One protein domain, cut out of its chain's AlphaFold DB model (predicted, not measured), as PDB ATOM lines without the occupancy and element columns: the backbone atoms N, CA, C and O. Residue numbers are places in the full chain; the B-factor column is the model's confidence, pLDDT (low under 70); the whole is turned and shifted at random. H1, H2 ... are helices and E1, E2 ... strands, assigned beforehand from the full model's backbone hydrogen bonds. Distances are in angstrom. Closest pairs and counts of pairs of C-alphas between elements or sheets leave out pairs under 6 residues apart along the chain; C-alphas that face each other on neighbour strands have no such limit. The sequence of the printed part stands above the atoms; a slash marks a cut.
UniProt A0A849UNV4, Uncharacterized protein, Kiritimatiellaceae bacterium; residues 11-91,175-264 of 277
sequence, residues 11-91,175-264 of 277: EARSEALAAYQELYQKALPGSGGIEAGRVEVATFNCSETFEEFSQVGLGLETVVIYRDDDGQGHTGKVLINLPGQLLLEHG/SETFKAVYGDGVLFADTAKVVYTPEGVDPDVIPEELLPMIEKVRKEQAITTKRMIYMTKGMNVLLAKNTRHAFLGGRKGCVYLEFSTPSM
ATOM      1  N   GLU A  11     170.779 171.235 162.925       95.56
ATOM      2  CA  GLU A  11     169.328 171.067 162.807       95.56
ATOM      3  C   GLU A  11     168.741 170.483 164.096       95.56
ATOM      4  O   GLU A  11     167.927 171.137 164.747       95.56
ATOM      5  N   ALA A  12     169.266 169.345 164.559       95.81
ATOM      6  CA  ALA A  12     168.811 168.701 165.788       95.81
ATOM      7  C   ALA A  12     169.009 169.585 167.032       95.81
ATOM      8  O   ALA A  12     168.186 169.580 167.948       95.81
ATOM      9  N   ARG A  13     170.077 170.391 167.070       95.00
ATOM     10  CA  ARG A  13     170.296 171.393 168.123       95.00
ATOM     11  C   ARG A  13     169.247 172.501 168.083       95.00
ATOM     12  O   ARG A  13     168.798 172.945 169.138       95.00
ATOM     13  N   SER A  14     168.865 172.951 166.891       94.75
ATOM     14  CA  SER A  14     167.823 173.967 166.719       94.75
ATOM     15  C   SER A  14     166.458 173.435 167.163       94.75
ATOM     16  O   SER A  14     165.738 174.132 167.877       94.75
ATOM     17  N   GLU A  15     166.140 172.181 166.829       96.50
ATOM     18  CA  GLU A  15     164.941 171.484 167.314       96.50
ATOM     19  C   GLU A  15     164.932 171.344 168.843       96.50
ATOM     20  O   GLU A  15     163.937 171.675 169.489       96.50
ATOM     21  N   ALA A  16     166.057 170.937 169.441       96.00
ATOM     22  CA  ALA A  16     166.204 170.841 170.891       96.00
ATOM     23  C   ALA A  16     165.947 172.175 171.600       96.00
ATOM     24  O   ALA A  16     165.189 172.228 172.568       96.00
ATOM     25  N   LEU A  17     166.539 173.262 171.099       95.12
ATOM     26  CA  LEU A  17     166.330 174.601 171.648       95.12
ATOM     27  C   LEU A  17     164.871 175.048 171.519       95.12
ATOM     28  O   LEU A  17     164.329 175.606 172.471       95.12
ATOM     29  N   ALA A  18     164.215 174.772 170.389       94.81
ATOM     30  CA  ALA A  18     162.799 175.081 170.206       94.81
ATOM     31  C   ALA A  18     161.907 174.304 171.195       94.81
ATOM     32  O   ALA A  18     161.014 174.887 171.813       94.81
ATOM     33  N   ALA A  19     162.185 173.014 171.405       96.25
ATOM     34  CA  ALA A  19     161.454 172.181 172.357       96.25
ATOM     35  C   ALA A  19     161.648 172.651 173.812       96.25
ATOM     36  O   ALA A  19     160.684 172.735 174.579       96.25
ATOM     37  N   TYR A  20     162.875 173.018 174.194       95.94
ATOM     38  CA  TYR A  20     163.149 173.593 175.513       95.94
ATOM     39  C   TYR A  20     162.493 174.951 175.710       95.94
ATOM     40  O   TYR A  20     161.913 175.195 176.767       95.94
ATOM     41  N   GLN A  21     162.522 175.803 174.687       93.75
ATOM     42  CA  GLN A  21     161.855 177.095 174.699       93.75
ATOM     43  C   GLN A  21     160.353 176.943 174.978       93.75
ATOM     44  O   GLN A  21     159.809 177.645 175.830       93.75
ATOM     45  N   GLU A  22     159.682 176.004 174.307       94.50
ATOM     46  CA  GLU A  22     158.262 175.727 174.538       94.50
ATOM     47  C   GLU A  22     157.998 175.265 175.980       94.50
ATOM     48  O   GLU A  22     157.083 175.763 176.645       94.50
ATOM     49  N   LEU A  23     158.805 174.328 176.484       95.38
ATOM     50  CA  LEU A  23     158.649 173.788 177.832       95.38
ATOM     51  C   LEU A  23     158.895 174.853 178.911       95.38
ATOM     52  O   LEU A  23     158.150 174.933 179.891       95.38
ATOM     53  N   TYR A  24     159.881 175.719 178.703       93.31
ATOM     54  CA  TYR A  24     160.193 176.829 179.594       93.31
ATOM     55  C   TYR A  24     159.060 177.851 179.671       93.31
ATOM     56  O   TYR A  24     158.675 178.238 180.771       93.31
ATOM     57  N   GLN A  25     158.446 178.222 178.537       93.06
ATOM     58  CA  GLN A  25     157.281 179.121 178.541       93.06
ATOM     59  C   GLN A  25     156.108 178.555 179.345       93.06
ATOM     60  O   GLN A  25     155.400 179.298 180.025       93.06
ATOM     61  N   LYS A  26     155.895 177.236 179.284       94.69
ATOM     62  CA  LYS A  26     154.863 176.567 180.088       94.69
ATOM     63  C   LYS A  26     155.215 176.574 181.575       94.69
ATOM     64  O   LYS A  26     154.323 176.687 182.415       94.69
ATOM     65  N   ALA A  27     156.498 176.424 181.897       94.06
ATOM     66  CA  ALA A  27     156.972 176.349 183.269       94.06
ATOM     67  C   ALA A  27     156.989 177.699 183.986       94.06
ATOM     68  O   ALA A  27     156.635 177.775 185.164       94.06
ATOM     69  N   LEU A  28     157.376 178.750 183.268       90.56
ATOM     70  CA  LEU A  28     157.588 180.094 183.787       90.56
ATOM     71  C   LEU A  28     156.799 181.102 182.932       90.56
ATOM     72  O   LEU A  28     157.382 181.910 182.212       90.56
ATOM     73  N   PRO A  29     155.454 181.074 182.971       88.75
ATOM     74  CA  PRO A  29     154.652 181.972 182.151       88.75
ATOM     75  C   PRO A  29     154.961 183.432 182.502       88.75
ATOM     76  O   PRO A  29     154.895 183.833 183.663       88.75
ATOM     77  N   GLY A  30     155.289 184.231 181.486       86.19
ATOM     78  CA  GLY A  30     155.624 185.648 181.652       86.19
ATOM     79  C   GLY A  30     157.094 185.942 181.966       86.19
ATOM     80  O   GLY A  30     157.436 187.113 182.099       86.19
ATOM     81  N   SER A  31     157.979 184.939 182.019       82.56
ATOM     82  CA  SER A  31     159.433 185.154 182.157       82.56
ATOM     83  C   SER A  31     160.096 185.765 180.916       82.56
ATOM     84  O   SER A  31     161.285 186.060 180.944       82.56
ATOM     85  N   GLY A  32     159.355 185.913 179.813       81.94
ATOM     86  CA  GLY A  32     159.933 186.120 178.488       81.94
ATOM     87  C   GLY A  32     160.507 184.822 177.920       81.94
ATOM     88  O   GLY A  32     160.437 183.770 178.560       81.94
ATOM     89  N   GLY A  33     161.026 184.886 176.692       76.25
ATOM     90  CA  GLY A  33     161.685 183.756 176.042       76.25
ATOM     91  C   GLY A  33     163.041 183.428 176.662       76.25
ATOM     92  O   GLY A  33     163.683 184.315 177.216       76.25
ATOM     93  N   ILE A  34     163.494 182.180 176.531       75.88
ATOM     94  CA  ILE A  34     164.903 181.877 176.733       75.88
ATOM     95  C   ILE A  34     165.672 182.446 175.543       75.88
ATOM     96  O   ILE A  34     165.329 182.216 174.380       75.88
ATOM     97  N   GLU A  35     166.738 183.181 175.816       79.75
ATOM     98  CA  GLU A  35     167.678 183.547 174.768       79.75
ATOM     99  C   GLU A  35     168.424 182.284 174.325       79.75
ATOM    100  O   GLU A  35     169.027 181.594 175.144       79.75
ATOM    101  N   ALA A  36     168.410 181.972 173.026       72.50
ATOM    102  CA  ALA A  36     168.988 180.730 172.497       72.50
ATOM    103  C   ALA A  36     170.471 180.522 172.872       72.50
ATOM    104  O   ALA A  36     170.935 179.388 172.941       72.50
ATOM    105  N   GLY A  37     171.210 181.608 173.132       75.94
ATOM    106  CA  GLY A  37     172.602 181.566 173.591       75.94
ATOM    107  C   GLY A  37     172.790 181.262 175.083       75.94
ATOM    108  O   GLY A  37     173.919 181.023 175.497       75.94
ATOM    109  N   ARG A  38     171.720 181.270 175.888       82.62
ATOM    110  CA  ARG A  38     171.772 181.062 177.347       82.62
ATOM    111  C   ARG A  38     171.477 179.629 177.778       82.62
ATOM    112  O   ARG A  38     171.787 179.275 178.913       82.62
ATOM    113  N   VAL A  39     170.907 178.808 176.890       88.62
ATOM    114  CA  VAL A  39     170.665 177.382 177.149       88.62
ATOM    115  C   VAL A  39     171.778 176.543 176.559       88.62
ATOM    116  O   VAL A  39     171.970 176.461 175.342       88.62
ATOM    117  N   GLU A  40     172.483 175.855 177.443       90.94
ATOM    118  CA  GLU A  40     173.331 174.742 177.076       90.94
ATOM    119  C   GLU A  40     172.460 173.536 176.701       90.94
ATOM    120  O   GLU A  40     171.555 173.124 177.430       90.94
ATOM    121  N   VAL A  41     172.763 172.958 175.539       93.25
ATOM    122  CA  VAL A  41     172.217 171.681 175.076       93.25
ATOM    123  C   VAL A  41     173.240 170.612 175.445       93.25
ATOM    124  O   VAL A  41     174.170 170.341 174.683       93.25
ATOM    125  N   ALA A  42     173.104 170.045 176.642       93.31
ATOM    126  CA  ALA A  42     174.037 169.058 177.168       93.31
ATOM    127  C   ALA A  42     173.708 167.674 176.590       93.31
ATOM    128  O   ALA A  42     172.772 167.000 177.018       93.31
ATOM    129  N   THR A  43     174.470 167.263 175.576       92.19
ATOM    130  CA  THR A  43     174.275 165.991 174.851       92.19
ATOM    131  C   THR A  43     175.022 164.819 175.479       92.19
ATOM    132  O   THR A  43     174.825 163.674 175.076       92.19
ATOM    133  N   PHE A  44     175.956 165.107 176.393       89.81
ATOM    134  CA  PHE A  44     176.902 164.142 176.968       89.81
ATOM    135  C   PHE A  44     177.683 163.345 175.910       89.81
ATOM    136  O   PHE A  44     178.161 162.245 176.186       89.81
ATOM    137  N   ASN A  45     177.785 163.887 174.687       87.00
ATOM    138  CA  ASN A  45     178.339 163.219 173.508       87.00
ATOM    139  C   ASN A  45     177.703 161.844 173.226       87.00
ATOM    140  O   ASN A  45     178.362 160.924 172.739       87.00
ATOM    141  N   CYS A  46     176.414 161.700 173.550       87.62
ATOM    142  CA  CYS A  46     175.646 160.467 173.375       87.62
ATOM    143  C   CYS A  46     174.691 160.510 172.169       87.62
ATOM    144  O   CYS A  46     174.185 159.459 171.772       87.62
ATOM    145  N   SER A  47     174.490 161.689 171.563       91.56
ATOM    146  CA  SER A  47     173.405 161.929 170.602       91.56
ATOM    147  C   SER A  47     173.867 162.719 169.373       91.56
ATOM    148  O   SER A  47     174.530 163.748 169.508       91.56
ATOM    149  N   GLU A  48     173.488 162.250 168.184       92.75
ATOM    150  CA  GLU A  48     173.703 162.912 166.883       92.75
ATOM    151  C   GLU A  48     172.404 163.507 166.320       92.75
ATOM    152  O   GLU A  48     172.428 164.538 165.640       92.75
ATOM    153  N   THR A  49     171.264 162.886 166.640       96.44
ATOM    154  CA  THR A  49     169.924 163.304 166.203       96.44
ATOM    155  C   THR A  49     169.099 163.866 167.361       96.44
ATOM    156  O   THR A  49     169.385 163.618 168.537       96.44
ATOM    157  N   PHE A  50     168.036 164.607 167.034       97.06
ATOM    158  CA  PHE A  50     167.101 165.112 168.039       97.06
ATOM    159  C   PHE A  50     166.379 163.970 168.770       97.06
ATOM    160  O   PHE A  50     166.193 164.045 169.980       97.06
ATOM    161  N   GLU A  51     166.048 162.879 168.075       96.88
ATOM    162  CA  GLU A  51     165.428 161.701 168.690       96.88
ATOM    163  C   GLU A  51     166.336 161.075 169.760       96.88
ATOM    164  O   GLU A  51     165.886 160.862 170.886       96.88
ATOM    165  N   GLU A  52     167.623 160.856 169.462       95.44
ATOM    166  CA  GLU A  52     168.593 160.357 170.448       95.44
ATOM    167  C   GLU A  52     168.724 161.326 171.636       95.44
ATOM    168  O   GLU A  52     168.690 160.921 172.800       95.44
ATOM    169  N   PHE A  53     168.814 162.630 171.354       96.31
ATOM    170  CA  PHE A  53     168.909 163.673 172.376       96.31
ATOM    171  C   PHE A  53     167.673 163.749 173.279       96.31
ATOM    172  O   PHE A  53     167.793 163.937 174.489       96.31
ATOM    173  N   SER A  54     166.479 163.569 172.714       96.62
ATOM    174  CA  SER A  54     165.220 163.580 173.461       96.62
ATOM    175  C   SER A  54     165.106 162.420 174.456       96.62
ATOM    176  O   SER A  54     164.334 162.510 175.404       96.62
ATOM    177  N   GLN A  55     165.899 161.357 174.281       96.69
ATOM    178  CA  GLN A  55     165.972 160.237 175.221       96.69
ATOM    179  C   GLN A  55     167.025 160.474 176.304       96.69
ATOM    180  O   GLN A  55     166.767 160.204 177.476       96.69
ATOM    181  N   VAL A  56     168.201 160.982 175.926       96.38
ATOM    182  CA  VAL A  56     169.314 161.259 176.840       96.38
ATOM    183  C   VAL A  56     169.904 162.626 176.528       96.38
ATOM    184  O   VAL A  56     170.472 162.851 175.459       96.38
ATOM    185  N   GLY A  57     169.787 163.537 177.487       96.06
ATOM    186  CA  GLY A  57     170.227 164.913 177.335       96.06
ATOM    187  C   GLY A  57     169.674 165.802 178.438       96.06
ATOM    188  O   GLY A  57     168.938 165.349 179.314       96.06
ATOM    189  N   LEU A  58     170.056 167.072 178.399       96.75
ATOM    190  CA  LEU A  58     169.559 168.083 179.323       96.75
ATOM    191  C   LEU A  58     169.600 169.466 178.671       96.75
ATOM    192  O   LEU A  58     170.520 169.778 177.913       96.75
ATOM    193  N   GLY A  59     168.587 170.280 178.949       95.88
ATOM    194  CA  GLY A  59     168.619 171.717 178.716       95.88
ATOM    195  C   GLY A  59     169.017 172.403 180.009       95.88
ATOM    196  O   GLY A  59     168.403 172.145 181.045       95.88
ATOM    197  N   LEU A  60     170.040 173.247 179.961       93.56
ATOM    198  CA  LEU A  60     170.557 173.923 181.144       93.56
ATOM    199  C   LEU A  60     170.694 175.418 180.884       93.56
ATOM    200  O   LEU A  60     171.507 175.834 180.066       93.56
ATOM    201  N   GLU A  61     169.926 176.234 181.596       91.62
ATOM    202  CA  GLU A  61     170.149 177.679 181.639       91.62
ATOM    203  C   GLU A  61     170.813 178.040 182.964       91.62
ATOM    204  O   GLU A  61     170.256 177.778 184.031       91.62
ATOM    205  N   THR A  62     171.979 178.680 182.917       88.00
ATOM    206  CA  THR A  62     172.563 179.264 184.128       88.00
ATOM    207  C   THR A  62     172.035 180.684 184.310       88.00
ATOM    208  O   THR A  62     172.205 181.545 183.447       88.00
ATOM    209  N   VAL A  63     171.366 180.926 185.437       82.50
ATOM    210  CA  VAL A  63     170.660 182.189 185.703       82.50
ATOM    211  C   VAL A  63     171.466 183.090 186.627       82.50
ATOM    212  O   VAL A  63     171.480 184.305 186.444       82.50
ATOM    213  N   VAL A  64     172.136 182.506 187.619       73.56
ATOM    214  CA  VAL A  64     172.930 183.250 188.600       73.56
ATOM    215  C   VAL A  64     174.220 182.497 188.868       73.56
ATOM    216  O   VAL A  64     174.186 181.324 189.239       73.56
ATOM    217  N   ILE A  65     175.350 183.187 188.754       72.31
ATOM    218  CA  ILE A  65     176.590 182.782 189.402       72.31
ATOM    219  C   ILE A  65     177.065 183.945 190.256       72.31
ATOM    220  O   ILE A  65     177.363 185.027 189.767       72.31
ATOM    221  N   TYR A  66     177.129 183.705 191.557       75.50
ATOM    222  CA  TYR A  66     177.896 184.536 192.463       75.50
ATOM    223  C   TYR A  66     179.202 183.805 192.759       75.50
ATOM    224  O   TYR A  66     179.179 182.608 193.074       75.50
ATOM    225  N   ARG A  67     180.328 184.507 192.612       71.06
ATOM    226  CA  ARG A  67     181.654 184.030 193.001       71.06
ATOM    227  C   ARG A  67     182.344 185.102 193.841       71.06
ATOM    228  O   ARG A  67     182.439 186.240 193.390       71.06
ATOM    229  N   ASP A  68     182.804 184.730 195.026       67.56
ATOM    230  CA  ASP A  68     183.715 185.523 195.847       67.56
ATOM    231  C   ASP A  68     185.143 185.468 195.264       67.56
ATOM    232  O   ASP A  68     185.456 184.610 194.430       67.56
ATOM    233  N   ASP A  69     186.031 186.364 195.714       61.91
ATOM    234  CA  ASP A  69     187.440 186.428 195.273       61.91
ATOM    235  C   ASP A  69     188.224 185.131 195.561       61.91
ATOM    236  O   ASP A  69     189.221 184.835 194.901       61.91
ATOM    237  N   ASP A  70     187.769 184.339 196.535       58.81
ATOM    238  CA  ASP A  70     188.319 183.030 196.903       58.81
ATOM    239  C   ASP A  70     187.684 181.857 196.122       58.81
ATOM    240  O   ASP A  70     188.020 180.693 196.350       58.81
ATOM    241  N   GLY A  71     186.774 182.154 195.187       59.78
ATOM    242  CA  GLY A  71     186.075 181.179 194.354       59.78
ATOM    243  C   GLY A  71     184.858 180.519 195.011       59.78
ATOM    244  O   GLY A  71     184.236 179.661 194.375       59.78
ATOM    245  N   GLN A  72     184.488 180.900 196.241       67.19
ATOM    246  CA  GLN A  72     183.229 180.479 196.868       67.19
ATOM    247  C   GLN A  72     182.025 181.153 196.207       67.19
ATOM    248  O   GLN A  72     182.186 182.035 195.380       67.19
ATOM    249  N   GLY A  73     180.803 180.719 196.522       75.31
ATOM    250  CA  GLY A  73     179.584 181.414 196.109       75.31
ATOM    251  C   GLY A  73     178.417 180.487 195.785       75.31
ATOM    252  O   GLY A  73     178.326 179.378 196.308       75.31
ATOM    253  N   HIS A  74     177.495 180.940 194.939       83.44
ATOM    254  CA  HIS A  74     176.252 180.222 194.658       83.44
ATOM    255  C   HIS A  74     175.960 180.165 193.169       83.44
ATOM    256  O   HIS A  74     176.246 181.105 192.426       83.44
ATOM    257  N   THR A  75     175.371 179.056 192.742       88.50
ATOM    258  CA  THR A  75     174.961 178.840 191.363       88.50
ATOM    259  C   THR A  75     173.465 178.532 191.323       88.50
ATOM    260  O   THR A  75     172.956 177.743 192.116       88.50
ATOM    261  N   GLY A  76     172.753 179.216 190.432       91.94
ATOM    262  CA  GLY A  76     171.336 179.015 190.157       91.94
ATOM    263  C   GLY A  76     171.149 178.588 188.709       91.94
ATOM    264  O   GLY A  76     171.609 179.294 187.806       91.94
ATOM    265  N   LYS A  77     170.480 177.455 188.482       93.44
ATOM    266  CA  LYS A  77     170.244 176.911 187.138       93.44
ATOM    267  C   LYS A  77     168.781 176.538 186.929       93.44
ATOM    268  O   LYS A  77     168.076 176.198 187.879       93.44
ATOM    269  N   VAL A  78     168.337 176.571 185.678       95.19
ATOM    270  CA  VAL A  78     167.080 175.969 185.232       95.19
ATOM    271  C   VAL A  78     167.422 174.716 184.443       95.19
ATOM    272  O   VAL A  78     168.077 174.794 183.406       95.19
ATOM    273  N   LEU A  79     166.986 173.567 184.950       97.19
ATOM    274  CA  LEU A  79     167.124 172.275 184.291       97.19
ATOM    275  C   LEU A  79     165.826 171.961 183.567       97.19
ATOM    276  O   LEU A  79     164.748 172.063 184.153       97.19
ATOM    277  N   ILE A  80     165.941 171.562 182.310       97.62
ATOM    278  CA  ILE A  80     164.816 171.316 181.420       97.62
ATOM    279  C   ILE A  80     164.975 169.907 180.845       97.62
ATOM    280  O   ILE A  80     165.881 169.657 180.050       97.62
ATOM    281  N   ASN A  81     164.081 168.999 181.232       98.00
ATOM    282  CA  ASN A  81     163.983 167.655 180.667       98.00
ATOM    283  C   ASN A  81     162.736 167.577 179.781       98.00
ATOM    284  O   ASN A  81     161.615 167.787 180.251       98.00
ATOM    285  N   LEU A  82     162.919 167.229 178.509       98.38
ATOM    286  CA  LEU A  82     161.821 166.916 177.594       98.38
ATOM    287  C   LEU A  82     161.018 165.691 178.081       98.38
ATOM    288  O   LEU A  82     161.475 164.951 178.960       98.38
ATOM    289  N   PRO A  83     159.811 165.450 177.530       98.31
ATOM    290  CA  PRO A  83     159.044 164.248 177.828       98.31
ATOM    291  C   PRO A  83     159.863 162.958 177.700       98.31
ATOM    292  O   PRO A  83     160.308 162.609 176.612       98.31
ATOM    293  N   GLY A  84     160.053 162.240 178.810       98.00
ATOM    294  CA  GLY A  84     160.840 161.003 178.844       98.00
ATOM    295  C   GLY A  84     162.352 161.143 178.733       98.00
ATOM    296  O   GLY A  84     163.036 160.121 178.721       98.00
ATOM    297  N   GLN A  85     162.877 162.366 178.703       98.38
ATOM    298  CA  GLN A  85     164.311 162.600 178.619       98.38
ATOM    299  C   GLN A  85     164.998 162.312 179.951       98.38
ATOM    300  O   GLN A  85     164.546 162.753 181.014       98.38
ATOM    301  N   LEU A  86     166.127 161.614 179.881       98.31
ATOM    302  CA  LEU A  86     166.969 161.277 181.015       98.31
ATOM    303  C   LEU A  86     168.217 162.171 181.070       98.31
ATOM    304  O   LEU A  86     169.041 162.168 180.155       98.31
ATOM    305  N   LEU A  87     168.406 162.838 182.206       97.56
ATOM    306  CA  LEU A  87     169.719 163.283 182.661       97.56
ATOM    307  C   LEU A  87     170.439 162.085 183.284       97.56
ATOM    308  O   LEU A  87     169.944 161.509 184.257       97.56
ATOM    309  N   LEU A  88     171.583 161.705 182.710       97.06
ATOM    310  CA  LEU A  88     172.362 160.537 183.129       97.06
ATOM    311  C   LEU A  88     172.786 160.602 184.600       97.06
ATOM    312  O   LEU A  88     172.994 161.677 185.163       97.06
ATOM    313  N   GLU A  89     172.966 159.422 185.203       97.19
ATOM    314  CA  GLU A  89     173.450 159.323 186.578       97.19
ATOM    315  C   GLU A  89     174.867 159.882 186.703       97.19
ATOM    316  O   GLU A  89     175.800 159.403 186.051       97.19
ATOM    317  N   HIS A  90     175.020 160.873 187.572       95.12
ATOM    318  CA  HIS A  90     176.294 161.502 187.884       95.12
ATOM    319  C   HIS A  90     176.354 161.897 189.360       95.12
ATOM    320  O   HIS A  90     175.380 161.753 190.099       95.12
ATOM    321  N   GLY A  91     177.522 162.331 189.822       92.62
ATOM    322  CA  GLY A  91     177.700 162.832 191.178       92.62
ATOM    323  C   GLY A  91     178.782 163.898 191.264       92.62
ATOM    324  O   GLY A  91     179.740 163.899 190.487       92.62
ATOM    325  N   SER A 175     176.677 170.704 196.863       93.12
ATOM    326  CA  SER A 175     175.352 170.354 197.375       93.12
ATOM    327  C   SER A 175     174.339 171.234 196.668       93.12
ATOM    328  O   SER A 175     174.612 172.405 196.397       93.12
ATOM    329  N   GLU A 176     173.183 170.664 196.364       95.12
ATOM    330  CA  GLU A 176     172.204 171.281 195.483       95.12
ATOM    331  C   GLU A 176     170.787 171.001 195.969       95.12
ATOM    332  O   GLU A 176     170.467 169.922 196.465       95.12
ATOM    333  N   THR A 177     169.934 172.009 195.857       97.50
ATOM    334  CA  THR A 177     168.503 171.897 196.108       97.50
ATOM    335  C   THR A 177     167.771 172.060 194.793       97.50
ATOM    336  O   THR A 177     167.951 173.064 194.108       97.50
ATOM    337  N   PHE A 178     166.908 171.102 194.478       98.25
ATOM    338  CA  PHE A 178     166.037 171.143 193.318       98.25
ATOM    339  C   PHE A 178     164.614 171.465 193.733       98.25
ATOM    340  O   PHE A 178     164.064 170.812 194.622       98.25
ATOM    341  N   LYS A 179     164.004 172.428 193.046       98.25
ATOM    342  CA  LYS A 179     162.575 172.728 193.125       98.25
ATOM    343  C   LYS A 179     161.914 172.430 191.790       98.25
ATOM    344  O   LYS A 179     162.216 173.089 190.798       98.25
ATOM    345  N   ALA A 180     160.977 171.491 191.762       98.19
ATOM    346  CA  ALA A 180     160.172 171.230 190.573       98.19
ATOM    347  C   ALA A 180     159.175 172.376 190.352       98.19
ATOM    348  O   ALA A 180     158.375 172.697 191.234       98.19
ATOM    349  N   VAL A 181     159.201 173.006 189.177       97.75
ATOM    350  CA  VAL A 181     158.319 174.143 188.846       97.75
ATOM    351  C   VAL A 181     157.309 173.830 187.749       97.75
ATOM    352  O   VAL A 181     156.278 174.502 187.656       97.75
ATOM    353  N   TYR A 182     157.541 172.766 186.981       98.19
ATOM    354  CA  TYR A 182     156.624 172.304 185.948       98.19
ATOM    355  C   TYR A 182     156.740 170.806 185.705       98.19
ATOM    356  O   TYR A 182     157.823 170.235 185.832       98.19
ATOM    357  N   GLY A 183     155.618 170.223 185.280       97.88
ATOM    358  CA  GLY A 183     155.531 168.819 184.921       97.88
ATOM    359  C   GLY A 183     155.785 167.910 186.112       97.88
ATOM    360  O   GLY A 183     155.540 168.284 187.263       97.88
ATOM    361  N   ASP A 184     156.252 166.713 185.800       98.38
ATOM    362  CA  ASP A 184     156.604 165.694 186.771       98.38
ATOM    363  C   ASP A 184     157.707 164.778 186.233       98.38
ATOM    364  O   ASP A 184     158.111 164.879 185.075       98.38
ATOM    365  N   GLY A 185     158.243 163.914 187.086       98.31
ATOM    366  CA  GLY A 185     159.332 163.020 186.735       98.31
ATOM    367  C   GLY A 185     159.786 162.163 187.904       98.31
ATOM    368  O   GLY A 185     159.115 162.065 188.931       98.31
ATOM    369  N   VAL A 186     160.950 161.543 187.743       98.75
ATOM    370  CA  VAL A 186     161.578 160.725 188.780       98.75
ATOM    371  C   VAL A 186     163.011 161.173 188.988       98.75
ATOM    372  O   VAL A 186     163.798 161.237 188.044       98.75
ATOM    373  N   LEU A 187     163.347 161.447 190.241       98.75
ATOM    374  CA  LEU A 187     164.718 161.593 190.701       98.75
ATOM    375  C   LEU A 187     165.197 160.239 191.221       98.75
ATOM    376  O   LEU A 187     164.619 159.676 192.151       98.75
ATOM    377  N   PHE A 188     166.272 159.720 190.644       98.69
ATOM    378  CA  PHE A 188     166.968 158.559 191.183       98.69
ATOM    379  C   PHE A 188     168.074 159.062 192.099       98.69
ATOM    380  O   PHE A 188     168.992 159.695 191.597       98.69
ATOM    381  N   ALA A 189     167.986 158.848 193.413       97.94
ATOM    382  CA  ALA A 189     168.998 159.326 194.362       97.94
ATOM    383  C   ALA A 189     168.861 158.657 195.738       97.94
ATOM    384  O   ALA A 189     167.880 158.869 196.452       97.94
ATOM    385  N   ASP A 190     169.875 157.892 196.150       95.62
ATOM    386  CA  ASP A 190     169.819 157.090 197.384       95.62
ATOM    387  C   ASP A 190     169.835 157.940 198.662       95.62
ATOM    388  O   ASP A 190     169.120 157.646 199.621       95.62
ATOM    389  N   THR A 191     170.623 159.015 198.674       95.19
ATOM    390  CA  THR A 191     170.877 159.856 199.857       95.19
ATOM    391  C   THR A 191     170.160 161.204 199.813       95.19
ATOM    392  O   THR A 191     170.428 162.080 200.634       95.19
ATOM    393  N   ALA A 192     169.247 161.386 198.858       97.19
ATOM    394  CA  ALA A 192     168.468 162.607 198.725       97.19
ATOM    395  C   ALA A 192     167.533 162.829 199.922       97.19
ATOM    396  O   ALA A 192     166.893 161.902 200.425       97.19
ATOM    397  N   LYS A 193     167.392 164.083 200.347       98.25
ATOM    398  CA  LYS A 193     166.446 164.486 201.388       98.25
ATOM    399  C   LYS A 193     165.290 165.250 200.759       98.25
ATOM    400  O   LYS A 193     165.489 166.340 200.233       98.25
ATOM    401  N   VAL A 194     164.076 164.717 200.867       98.25
ATOM    402  CA  VAL A 194     162.866 165.463 200.504       98.25
ATOM    403  C   VAL A 194     162.664 166.566 201.544       98.25
ATOM    404  O   VAL A 194     162.530 166.291 202.735       98.25
ATOM    405  N   VAL A 195     162.745 167.821 201.104       98.06
ATOM    406  CA  VAL A 195     162.656 169.010 201.966       98.06
ATOM    407  C   VAL A 195     161.212 169.472 202.089       98.06
ATOM    408  O   VAL A 195     160.790 169.902 203.159       98.06
ATOM    409  N   TYR A 196     160.462 169.394 200.992       98.31
ATOM    410  CA  TYR A 196     159.060 169.772 200.952       98.31
ATOM    411  C   TYR A 196     158.317 168.936 199.916       98.31
ATOM    412  O   TYR A 196     158.812 168.728 198.803       98.31
ATOM    413  N   THR A 197     157.098 168.551 200.276       98.06
ATOM    414  CA  THR A 197     156.168 167.831 199.416       98.06
ATOM    415  C   THR A 197     154.816 168.547 199.439       98.06
ATOM    416  O   THR A 197     154.361 168.916 200.525       98.06
ATOM    417  N   PRO A 198     154.168 168.774 198.281       97.56
ATOM    418  CA  PRO A 198     152.789 169.249 198.234       97.56
ATOM    419  C   PRO A 198     151.823 168.319 198.982       97.56
ATOM    420  O   PRO A 198     152.061 167.118 199.099       97.56
ATOM    421  N   GLU A 199     150.706 168.866 199.458       97.31
ATOM    422  CA  GLU A 199     149.657 168.077 200.109       97.31
ATOM    423  C   GLU A 199     149.128 166.970 199.178       97.31
ATOM    424  O   GLU A 199     148.911 167.196 197.987       97.31
ATOM    425  N   GLY A 200     148.932 165.767 199.725       96.62
ATOM    426  CA  GLY A 200     148.414 164.613 198.984       96.62
ATOM    427  C   GLY A 200     149.423 163.910 198.070       96.62
ATOM    428  O   GLY A 200     149.045 162.962 197.388       96.62
ATOM    429  N   VAL A 201     150.689 164.337 198.057       97.62
ATOM    430  CA  VAL A 201     151.762 163.672 197.307       97.62
ATOM    431  C   VAL A 201     152.607 162.833 198.264       97.62
ATOM    432  O   VAL A 201     153.106 163.339 199.267       97.62
ATOM    433  N   ASP A 202     152.797 161.556 197.937       98.12
ATOM    434  CA  ASP A 202     153.795 160.696 198.575       98.12
ATOM    435  C   ASP A 202     155.025 160.611 197.650       98.12
ATOM    436  O   ASP A 202     154.901 160.127 196.523       98.12
ATOM    437  N   PRO A 203     156.203 161.109 198.073       97.88
ATOM    438  CA  PRO A 203     157.390 161.148 197.226       97.88
ATOM    439  C   PRO A 203     157.963 159.759 196.919       97.88
ATOM    440  O   PRO A 203     158.697 159.622 195.943       97.88
ATOM    441  N   ASP A 204     157.667 158.740 197.730       98.06
ATOM    442  CA  ASP A 204     158.195 157.386 197.546       98.06
ATOM    443  C   ASP A 204     157.208 156.485 196.758       98.06
ATOM    444  O   ASP A 204     157.525 155.334 196.443       98.06
ATOM    445  N   VAL A 205     156.036 157.012 196.365       98.19
ATOM    446  CA  VAL A 205     155.058 156.335 195.497       98.19
ATOM    447  C   VAL A 205     155.156 156.877 194.073       98.19
ATOM    448  O   VAL A 205     154.760 158.001 193.774       98.19
ATOM    449  N   ILE A 206     155.671 156.048 193.164       98.38
ATOM    450  CA  ILE A 206     155.795 156.392 191.746       98.38
ATOM    451  C   ILE A 206     154.462 156.146 191.018       98.38
ATOM    452  O   ILE A 206     153.929 155.039 191.124       98.38
ATOM    453  N   PRO A 207     153.949 157.110 190.227       98.00
ATOM    454  CA  PRO A 207     152.773 156.895 189.384       98.00
ATOM    455  C   PRO A 207     152.959 155.739 188.388       98.00
ATOM    456  O   PRO A 207     154.006 155.624 187.738       98.00
ATOM    457  N   GLU A 208     151.935 154.891 188.237       98.12
ATOM    458  CA  GLU A 208     151.984 153.681 187.401       98.12
ATOM    459  C   GLU A 208     152.357 153.987 185.944       98.12
ATOM    460  O   GLU A 208     153.077 153.230 185.291       98.12
ATOM    461  N   GLU A 209     151.925 155.139 185.434       97.06
ATOM    462  CA  GLU A 209     152.164 155.577 184.067       97.06
ATOM    463  C   GLU A 209     153.635 155.879 183.741       97.06
ATOM    464  O   GLU A 209     153.972 155.951 182.550       97.06
ATOM    465  N   LEU A 210     154.481 156.062 184.765       98.12
ATOM    466  CA  LEU A 210     155.924 156.295 184.644       98.12
ATOM    467  C   LEU A 210     156.737 154.996 184.745       98.12
ATOM    468  O   LEU A 210     157.880 154.965 184.285       98.12
ATOM    469  N   LEU A 211     156.165 153.913 185.287       98.31
ATOM    470  CA  LEU A 211     156.874 152.643 185.491       98.31
ATOM    471  C   LEU A 211     157.495 152.074 184.201       98.31
ATOM    472  O   LEU A 211     158.674 151.712 184.246       98.31
ATOM    473  N   PRO A 212     156.814 152.070 183.033       98.25
ATOM    474  CA  PRO A 212     157.425 151.575 181.796       98.25
ATOM    475  C   PRO A 212     158.636 152.407 181.345       98.25
ATOM    476  O   PRO A 212     159.606 151.866 180.817       98.25
ATOM    477  N   MET A 213     158.606 153.727 181.564       97.94
ATOM    478  CA  MET A 213     159.718 154.620 181.213       97.94
ATOM    479  C   MET A 213     160.924 154.355 182.116       97.94
ATOM    480  O   MET A 213     162.052 154.283 181.633       97.94
ATOM    481  N   ILE A 214     160.680 154.148 183.412       98.38
ATOM    482  CA  ILE A 214     161.704 153.810 184.406       98.38
ATOM    483  C   ILE A 214     162.363 152.469 184.085       98.38
ATOM    484  O   ILE A 214     163.591 152.364 184.107       98.38
ATOM    485  N   GLU A 215     161.564 151.446 183.775       98.06
ATOM    486  CA  GLU A 215     162.071 150.130 183.387       98.06
ATOM    487  C   GLU A 215     162.959 150.234 182.142       98.06
ATOM    488  O   GLU A 215     164.082 149.719 182.137       98.06
ATOM    489  N   LYS A 216     162.496 150.971 181.122       97.44
ATOM    490  CA  LYS A 216     163.260 151.223 179.899       97.44
ATOM    491  C   LYS A 216     164.615 151.866 180.207       97.44
ATOM    492  O   LYS A 216     165.647 151.304 179.835       97.44
ATOM    493  N   VAL A 217     164.649 152.995 180.921       97.06
ATOM    494  CA  VAL A 217     165.921 153.697 181.173       97.06
ATOM    495  C   VAL A 217     166.875 152.888 182.049       97.06
ATOM    496  O   VAL A 217     168.077 152.921 181.812       97.06
ATOM    497  N   ARG A 218     166.375 152.098 183.009       96.81
ATOM    498  CA  ARG A 218     167.229 151.208 183.817       96.81
ATOM    499  C   ARG A 218     167.843 150.069 183.006       96.81
ATOM    500  O   ARG A 218     168.910 149.585 183.369       96.81
ATOM    501  N   LYS A 219     167.175 149.625 181.938       96.88
ATOM    502  CA  LYS A 219     167.694 148.599 181.026       96.88
ATOM    503  C   LYS A 219     168.736 149.161 180.060       96.88
ATOM    504  O   LYS A 219     169.676 148.455 179.700       96.88
ATOM    505  N   GLU A 220     168.554 150.402 179.622       95.19
ATOM    506  CA  GLU A 220     169.355 151.017 178.557       95.19
ATOM    507  C   GLU A 220     170.528 151.863 179.075       95.19
ATOM    508  O   GLU A 220     171.495 152.082 178.342       95.19
ATOM    509  N   GLN A 221     170.458 152.343 180.319       96.00
ATOM    510  CA  GLN A 221     171.392 153.320 180.882       96.00
ATOM    511  C   GLN A 221     171.968 152.853 182.220       96.00
ATOM    512  O   GLN A 221     171.354 152.091 182.970       96.00
ATOM    513  N   ALA A 222     173.168 153.335 182.543       94.88
ATOM    514  CA  ALA A 222     173.879 152.966 183.762       94.88
ATOM    515  C   ALA A 222     173.323 153.707 184.998       94.88
ATOM    516  O   ALA A 222     173.958 154.618 185.521       94.88
ATOM    517  N   ILE A 223     172.136 153.306 185.469       97.12
ATOM    518  CA  ILE A 223     171.502 153.832 186.690       97.12
ATOM    519  C   ILE A 223     171.702 152.841 187.838       97.12
ATOM    520  O   ILE A 223     171.079 151.776 187.884       97.12
ATOM    521  N   THR A 224     172.576 153.180 188.785       96.69
ATOM    522  CA  THR A 224     172.937 152.285 189.895       96.69
ATOM    523  C   THR A 224     172.208 152.601 191.195       96.69
ATOM    524  O   THR A 224     172.025 151.692 192.014       96.69
ATOM    525  N   THR A 225     171.743 153.840 191.348       97.19
ATOM    526  CA  THR A 225     170.861 154.295 192.429       97.19
ATOM    527  C   THR A 225     169.601 153.432 192.527       97.19
ATOM    528  O   THR A 225     169.013 152.986 191.528       97.19
ATOM    529  N   LYS A 226     169.196 153.140 193.761       97.69
ATOM    530  CA  LYS A 226     168.073 152.258 194.099       97.69
ATOM    531  C   LYS A 226     166.827 153.045 194.450       97.69
ATOM    532  O   LYS A 226     165.751 152.691 193.974       97.69
ATOM    533  N   ARG A 227     166.972 154.109 195.234       98.06
ATOM    534  CA  ARG A 227     165.844 154.947 195.624       98.06
ATOM    535  C   ARG A 227     165.363 155.785 194.444       98.06
ATOM    536  O   ARG A 227     166.160 156.386 193.725       98.06
ATOM    537  N   MET A 228     164.048 155.817 194.277       98.62
ATOM    538  CA  MET A 228     163.340 156.633 193.297       98.62
ATOM    539  C   MET A 228     162.422 157.571 194.061       98.62
ATOM    540  O   MET A 228     161.758 157.139 194.997       98.62
ATOM    541  N   ILE A 229     162.414 158.834 193.669       98.75
ATOM    542  CA  ILE A 229     161.598 159.879 194.272       98.75
ATOM    543  C   ILE A 229     160.720 160.433 193.159       98.75
ATOM    544  O   ILE A 229     161.243 160.937 192.159       98.75
ATOM    545  N   TYR A 230     159.401 160.328 193.308       98.75
ATOM    546  CA  TYR A 230     158.475 161.018 192.423       98.75
ATOM    547  C   TYR A 230     158.659 162.518 192.622       98.75
ATOM    548  O   TYR A 230     158.585 163.008 193.742       98.75
ATOM    549  N   MET A 231     158.943 163.238 191.543       98.44
ATOM    550  CA  MET A 231     159.162 164.676 191.556       98.44
ATOM    551  C   MET A 231     158.027 165.343 190.797       98.44
ATOM    552  O   MET A 231     157.957 165.234 189.578       98.44
ATOM    553  N   THR A 232     157.156 166.063 191.497       98.38
ATOM    554  CA  THR A 232     156.067 166.837 190.885       98.38
ATOM    555  C   THR A 232     156.167 168.314 191.231       98.38
ATOM    556  O   THR A 232     156.855 168.700 192.180       98.38
ATOM    557  N   LYS A 233     155.480 169.164 190.462       98.06
ATOM    558  CA  LYS A 233     155.473 170.618 190.660       98.06
ATOM    559  C   LYS A 233     155.237 170.989 192.129       98.06
ATOM    560  O   LYS A 233     154.251 170.600 192.745       98.06
ATOM    561  N   GLY A 234     156.126 171.825 192.657       97.62
ATOM    562  CA  GLY A 234     156.111 172.307 194.032       97.62
ATOM    563  C   GLY A 234     157.010 171.517 194.979       97.62
ATOM    564  O   GLY A 234     157.305 172.040 196.047       97.62
ATOM    565  N   MET A 235     157.479 170.321 194.609       98.12
ATOM    566  CA  MET A 235     158.404 169.544 195.438       98.12
ATOM    567  C   MET A 235     159.791 170.169 195.519       98.12
ATOM    568  O   MET A 235     160.302 170.681 194.521       98.12
ATOM    569  N   ASN A 236     160.415 170.034 196.695       98.38
ATOM    570  CA  ASN A 236     161.803 170.416 196.930       98.38
ATOM    571  C   ASN A 236     162.606 169.224 197.454       98.38
ATOM    572  O   ASN A 236     162.220 168.598 198.445       98.38
ATOM    573  N   VAL A 237     163.764 168.968 196.854       98.50
ATOM    574  CA  VAL A 237     164.699 167.926 197.288       98.50
ATOM    575  C   VAL A 237     166.096 168.508 197.428       98.50
ATOM    576  O   VAL A 237     166.549 169.254 196.568       98.50
ATOM    577  N   LEU A 238     166.777 168.154 198.513       98.12
ATOM    578  CA  LEU A 238     168.173 168.472 198.772       98.12
ATOM    579  C   LEU A 238     169.036 167.247 198.470       98.12
ATOM    580  O   LEU A 238     168.835 166.179 199.056       98.12
ATOM    581  N   LEU A 239     170.035 167.428 197.617       97.19
ATOM    582  CA  LEU A 239     171.123 166.488 197.416       97.19
ATOM    583  C   LEU A 239     172.345 166.983 198.188       97.19
ATOM    584  O   LEU A 239     172.869 168.080 197.967       97.19
ATOM    585  N   ALA A 240     172.795 166.163 199.134       93.81
ATOM    586  CA  ALA A 240     174.071 166.391 199.795       93.81
ATOM    587  C   ALA A 240     175.222 166.179 198.799       93.81
ATOM    588  O   ALA A 240     175.057 165.487 197.790       93.81
ATOM    589  N   LYS A 241     176.404 166.717 199.117       90.19
ATOM    590  CA  LYS A 241     177.635 166.457 198.357       90.19
ATOM    591  C   LYS A 241     177.820 164.961 198.116       90.19
ATOM    592  O   LYS A 241     177.507 164.159 198.997       90.19
ATOM    593  N   ASN A 242     178.348 164.596 196.949       89.31
ATOM    594  CA  ASN A 242     178.578 163.206 196.546       89.31
ATOM    595  C   ASN A 242     177.295 162.339 196.467       89.31
ATOM    596  O   ASN A 242     177.367 161.111 196.414       89.31
ATOM    597  N   THR A 243     176.103 162.948 196.434       93.56
ATOM    598  CA  THR A 243     174.873 162.206 196.130       93.56
ATOM    599  C   THR A 243     174.848 161.903 194.638       93.56
ATOM    600  O   THR A 243     174.681 162.807 193.820       93.56
ATOM    601  N   ARG A 244     175.003 160.626 194.279       95.38
ATOM    602  CA  ARG A 244     174.765 160.183 192.902       95.38
ATOM    603  C   ARG A 244     173.294 160.320 192.575       95.38
ATOM    604  O   ARG A 244     172.457 159.902 193.381       95.38
ATOM    605  N   HIS A 245     173.003 160.872 191.408       97.88
ATOM    606  CA  HIS A 245     171.634 161.080 191.004       97.88
ATOM    607  C   HIS A 245     171.432 161.167 189.494       97.88
ATOM    608  O   HIS A 245     172.356 161.470 188.747       97.88
ATOM    609  N   ALA A 246     170.200 160.902 189.068       98.38
ATOM    610  CA  ALA A 246     169.712 161.049 187.700       98.38
ATOM    611  C   ALA A 246     168.292 161.630 187.716       98.38
ATOM    612  O   ALA A 246     167.556 161.421 188.685       98.38
ATOM    613  N   PHE A 247     167.881 162.293 186.636       98.44
ATOM    614  CA  PHE A 247     166.519 162.818 186.490       98.44
ATOM    615  C   PHE A 247     165.867 162.283 185.225       98.44
ATOM    616  O   PHE A 247     166.402 162.445 184.133       98.44
ATOM    617  N   LEU A 248     164.689 161.685 185.366       98.69
ATOM    618  CA  LEU A 248     163.834 161.283 184.254       98.69
ATOM    619  C   LEU A 248     162.635 162.223 184.166       98.69
ATOM    620  O   LEU A 248     161.869 162.337 185.123       98.69
ATOM    621  N   GLY A 249     162.455 162.862 183.011       98.56
ATOM    622  CA  GLY A 249     161.252 163.624 182.707       98.56
ATOM    623  C   GLY A 249     160.034 162.722 182.541       98.56
ATOM    624  O   GLY A 249     160.091 161.699 181.862       98.56
ATOM    625  N   GLY A 250     158.913 163.104 183.146       98.38
ATOM    626  CA  GLY A 250     157.620 162.454 182.963       98.38
ATOM    627  C   GLY A 250     157.030 162.729 181.581       98.38
ATOM    628  O   GLY A 250     157.685 163.252 180.678       98.38
ATOM    629  N   ARG A 251     155.747 162.409 181.388       97.31
ATOM    630  CA  ARG A 251     155.089 162.504 180.066       97.31
ATOM    631  C   ARG A 251     154.953 163.927 179.531       97.31
ATOM    632  O   ARG A 251     154.747 164.118 178.338       97.31
ATOM    633  N   LYS A 252     155.029 164.926 180.409       97.38
ATOM    634  CA  LYS A 252     154.962 166.347 180.045       97.38
ATOM    635  C   LYS A 252     156.342 167.009 180.027       97.38
ATOM    636  O   LYS A 252     156.412 168.219 179.826       97.38
ATOM    637  N   GLY A 253     157.406 166.231 180.237       98.06
ATOM    638  CA  GLY A 253     158.707 166.754 180.631       98.06
ATOM    639  C   GLY A 253     158.657 167.330 182.043       98.06
ATOM    640  O   GLY A 253     157.624 167.282 182.718       98.06
ATOM    641  N   CYS A 254     159.768 167.902 182.482       97.88
ATOM    642  CA  CYS A 254     159.840 168.605 183.752       97.88
ATOM    643  C   CYS A 254     160.859 169.736 183.711       97.88
ATOM    644  O   CYS A 254     161.802 169.733 182.919       97.88
ATOM    645  N   VAL A 255     160.626 170.721 184.574       98.19
ATOM    646  CA  VAL A 255     161.540 171.845 184.770       98.19
ATOM    647  C   VAL A 255     161.847 171.970 186.253       98.19
ATOM    648  O   VAL A 255     160.925 172.036 187.076       98.19
ATOM    649  N   TYR A 256     163.135 172.023 186.579       98.00
ATOM    650  CA  TYR A 256     163.634 172.202 187.937       98.00
ATOM    651  C   TYR A 256     164.433 173.494 188.049       98.00
ATOM    652  O   TYR A 256     165.193 173.847 187.152       98.00
ATOM    653  N   LEU A 257     164.292 174.173 189.181       96.94
ATOM    654  CA  LEU A 257     165.239 175.194 189.612       96.94
ATOM    655  C   LEU A 257     166.276 174.524 190.510       96.94
ATOM    656  O   LEU A 257     165.902 173.943 191.530       96.94
ATOM    657  N   GLU A 258     167.546 174.601 190.136       96.50
ATOM    658  CA  GLU A 258     168.682 174.189 190.956       96.50
ATOM    659  C   GLU A 258     169.247 175.401 191.693       96.50
ATOM    660  O   GLU A 258     169.507 176.440 191.086       96.50
ATOM    661  N   PHE A 259     169.492 175.237 192.990       94.81
ATOM    662  CA  PHE A 259     170.275 176.158 193.805       94.81
ATOM    663  C   PHE A 259     171.412 175.384 194.453       94.81
ATOM    664  O   PHE A 259     171.160 174.456 195.226       94.81
ATOM    665  N   SER A 260     172.651 175.754 194.160       91.88
ATOM    666  CA  SER A 260     173.820 175.000 194.595       91.88
ATOM    667  C   SER A 260     174.956 175.884 195.098       91.88
ATOM    668  O   SER A 260     175.012 177.099 194.879       91.88
ATOM    669  N   THR A 261     175.875 175.256 195.830       88.38
ATOM    670  CA  THR A 261     177.244 175.769 196.007       88.38
ATOM    671  C   THR A 261     177.961 175.815 194.643       88.38
ATOM    672  O   THR A 261     177.398 175.337 193.657       88.38
ATOM    673  N   PRO A 262     179.196 176.338 194.530       83.06
ATOM    674  CA  PRO A 262     179.862 176.474 193.239       83.06
ATOM    675  C   PRO A 262     179.871 175.192 192.396       83.06
ATOM    676  O   PRO A 262     180.331 174.150 192.856       83.06
ATOM    677  N   SER A 263     179.351 175.285 191.167       80.50
ATOM    678  CA  SER A 263     179.348 174.186 190.183       80.50
ATOM    679  C   SER A 263     180.646 174.144 189.367       80.50
ATOM    680  O   SER A 263     181.157 175.203 188.995       80.50
ATOM    681  N   MET A 264     181.127 172.937 189.060       85.88
ATOM    682  CA  MET A 264     182.186 172.651 188.077       85.88
ATOM    683  C   MET A 264     181.758 171.431 187.257       85.88
ATOM    684  O   MET A 264     182.128 170.292 187.553       85.88
TER     685      MET A 264
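Overview. This is residues 11 to 91 and 175 to 264 of the 277 residues of an uncharacterized protein of Kiritimatiellaceae bacterium (UniProt A0A849UNV4). One strongly twisted sheet of nine strands makes the core, folded double where its two long strands, E5 and E9, turn back on themselves; E4 and E7 belong to one half of the fold, E1, E2, E3, E8 and E6 to the other. H3 covers the half with E4, H1 crosses the half with E3, and short H2 meets the first part of H1. The printed part has 171 residues, with three named helices and nine strands in the order H1 E1 H2 E2 E3 E4 E5 E6 H3 E7 E8 E9. The sheet is branched and antiparallel, and the class is mixed. The whole is compact, with a radius of gyration of the C-alphas of 15.4 A and spans of 42 by 39 by 32 A.

Arrangement. E9, residues 245 to 260, and E5, residues 176 to 189, are antiparallel neighbours, with N 177 and O 259 2.8 A apart, within hydrogen-bond range. E9 bends by 174 degrees at residue 257, E5 by 150 degrees at residue 185. On one side of E9 lie E3, residues 73 to 81, with N 77 to O 258 at 3.0 A, and E4, residues 86 to 91, with N 87 to O 247 at 2.8 A; E5 lies on the other side. E7, residues 228 to 232, with N 185 to O 231 at 2.8 A, and E8, residues 236 to 239, with N 178 to O 237 at 2.8 A, lie on one side of E5. E6, residues 193 to 196, is beside E8, with N 193 to O 238 at 2.9 A. E2, residues 58 to 67, forms a hairpin with E3, with N 61 to O 78 at 3.0 A; E1, residues 39 to 42, is beside E2, with N 40 to O 60 at 2.8 A. H1, residues 11 to 27, is on the sheet at a height of 7.2 A, across the strands; C-alphas 20 and 80 are its closest to E3, 6.5 A. H2, residues 50 to 55, only grazes the sheet with residues 53 to 55. H1 touches H2 with residues 12 to 16 alone, closest at C-alphas 12 and 50, 4.6 A, at a steep tilt of 51 degrees, the same way. H3, residues 208 to 220, is on the sheet at a height of 9.4 A; C-alphas 210 and 250 are its closest to E9, 6.6 A. Every O i to N i+4 pair is within range in H1 and H2, 7 of 9 in H3.

Along the chain. H1 begins at C-alpha 11 (169.328, 171.067, 162.807) and is 24.5 A long. E2 measures 24.2 A, E3 25.9 A and H3 19.7 A. E9 ends at C-alpha 260 (173.820, 175.000, 194.595).

Size, cuts and confidence. The C-alphas of Asp 69 and Glu 208, the two farthest apart, are 48.9 A apart. Residues 92 to 174 are not printed; C-alphas 91 and 175 are 10.0 A apart across the cut. The links H1 to E1 and E6 to H3 are long. Residues 68 to 72 have pLDDT under 70.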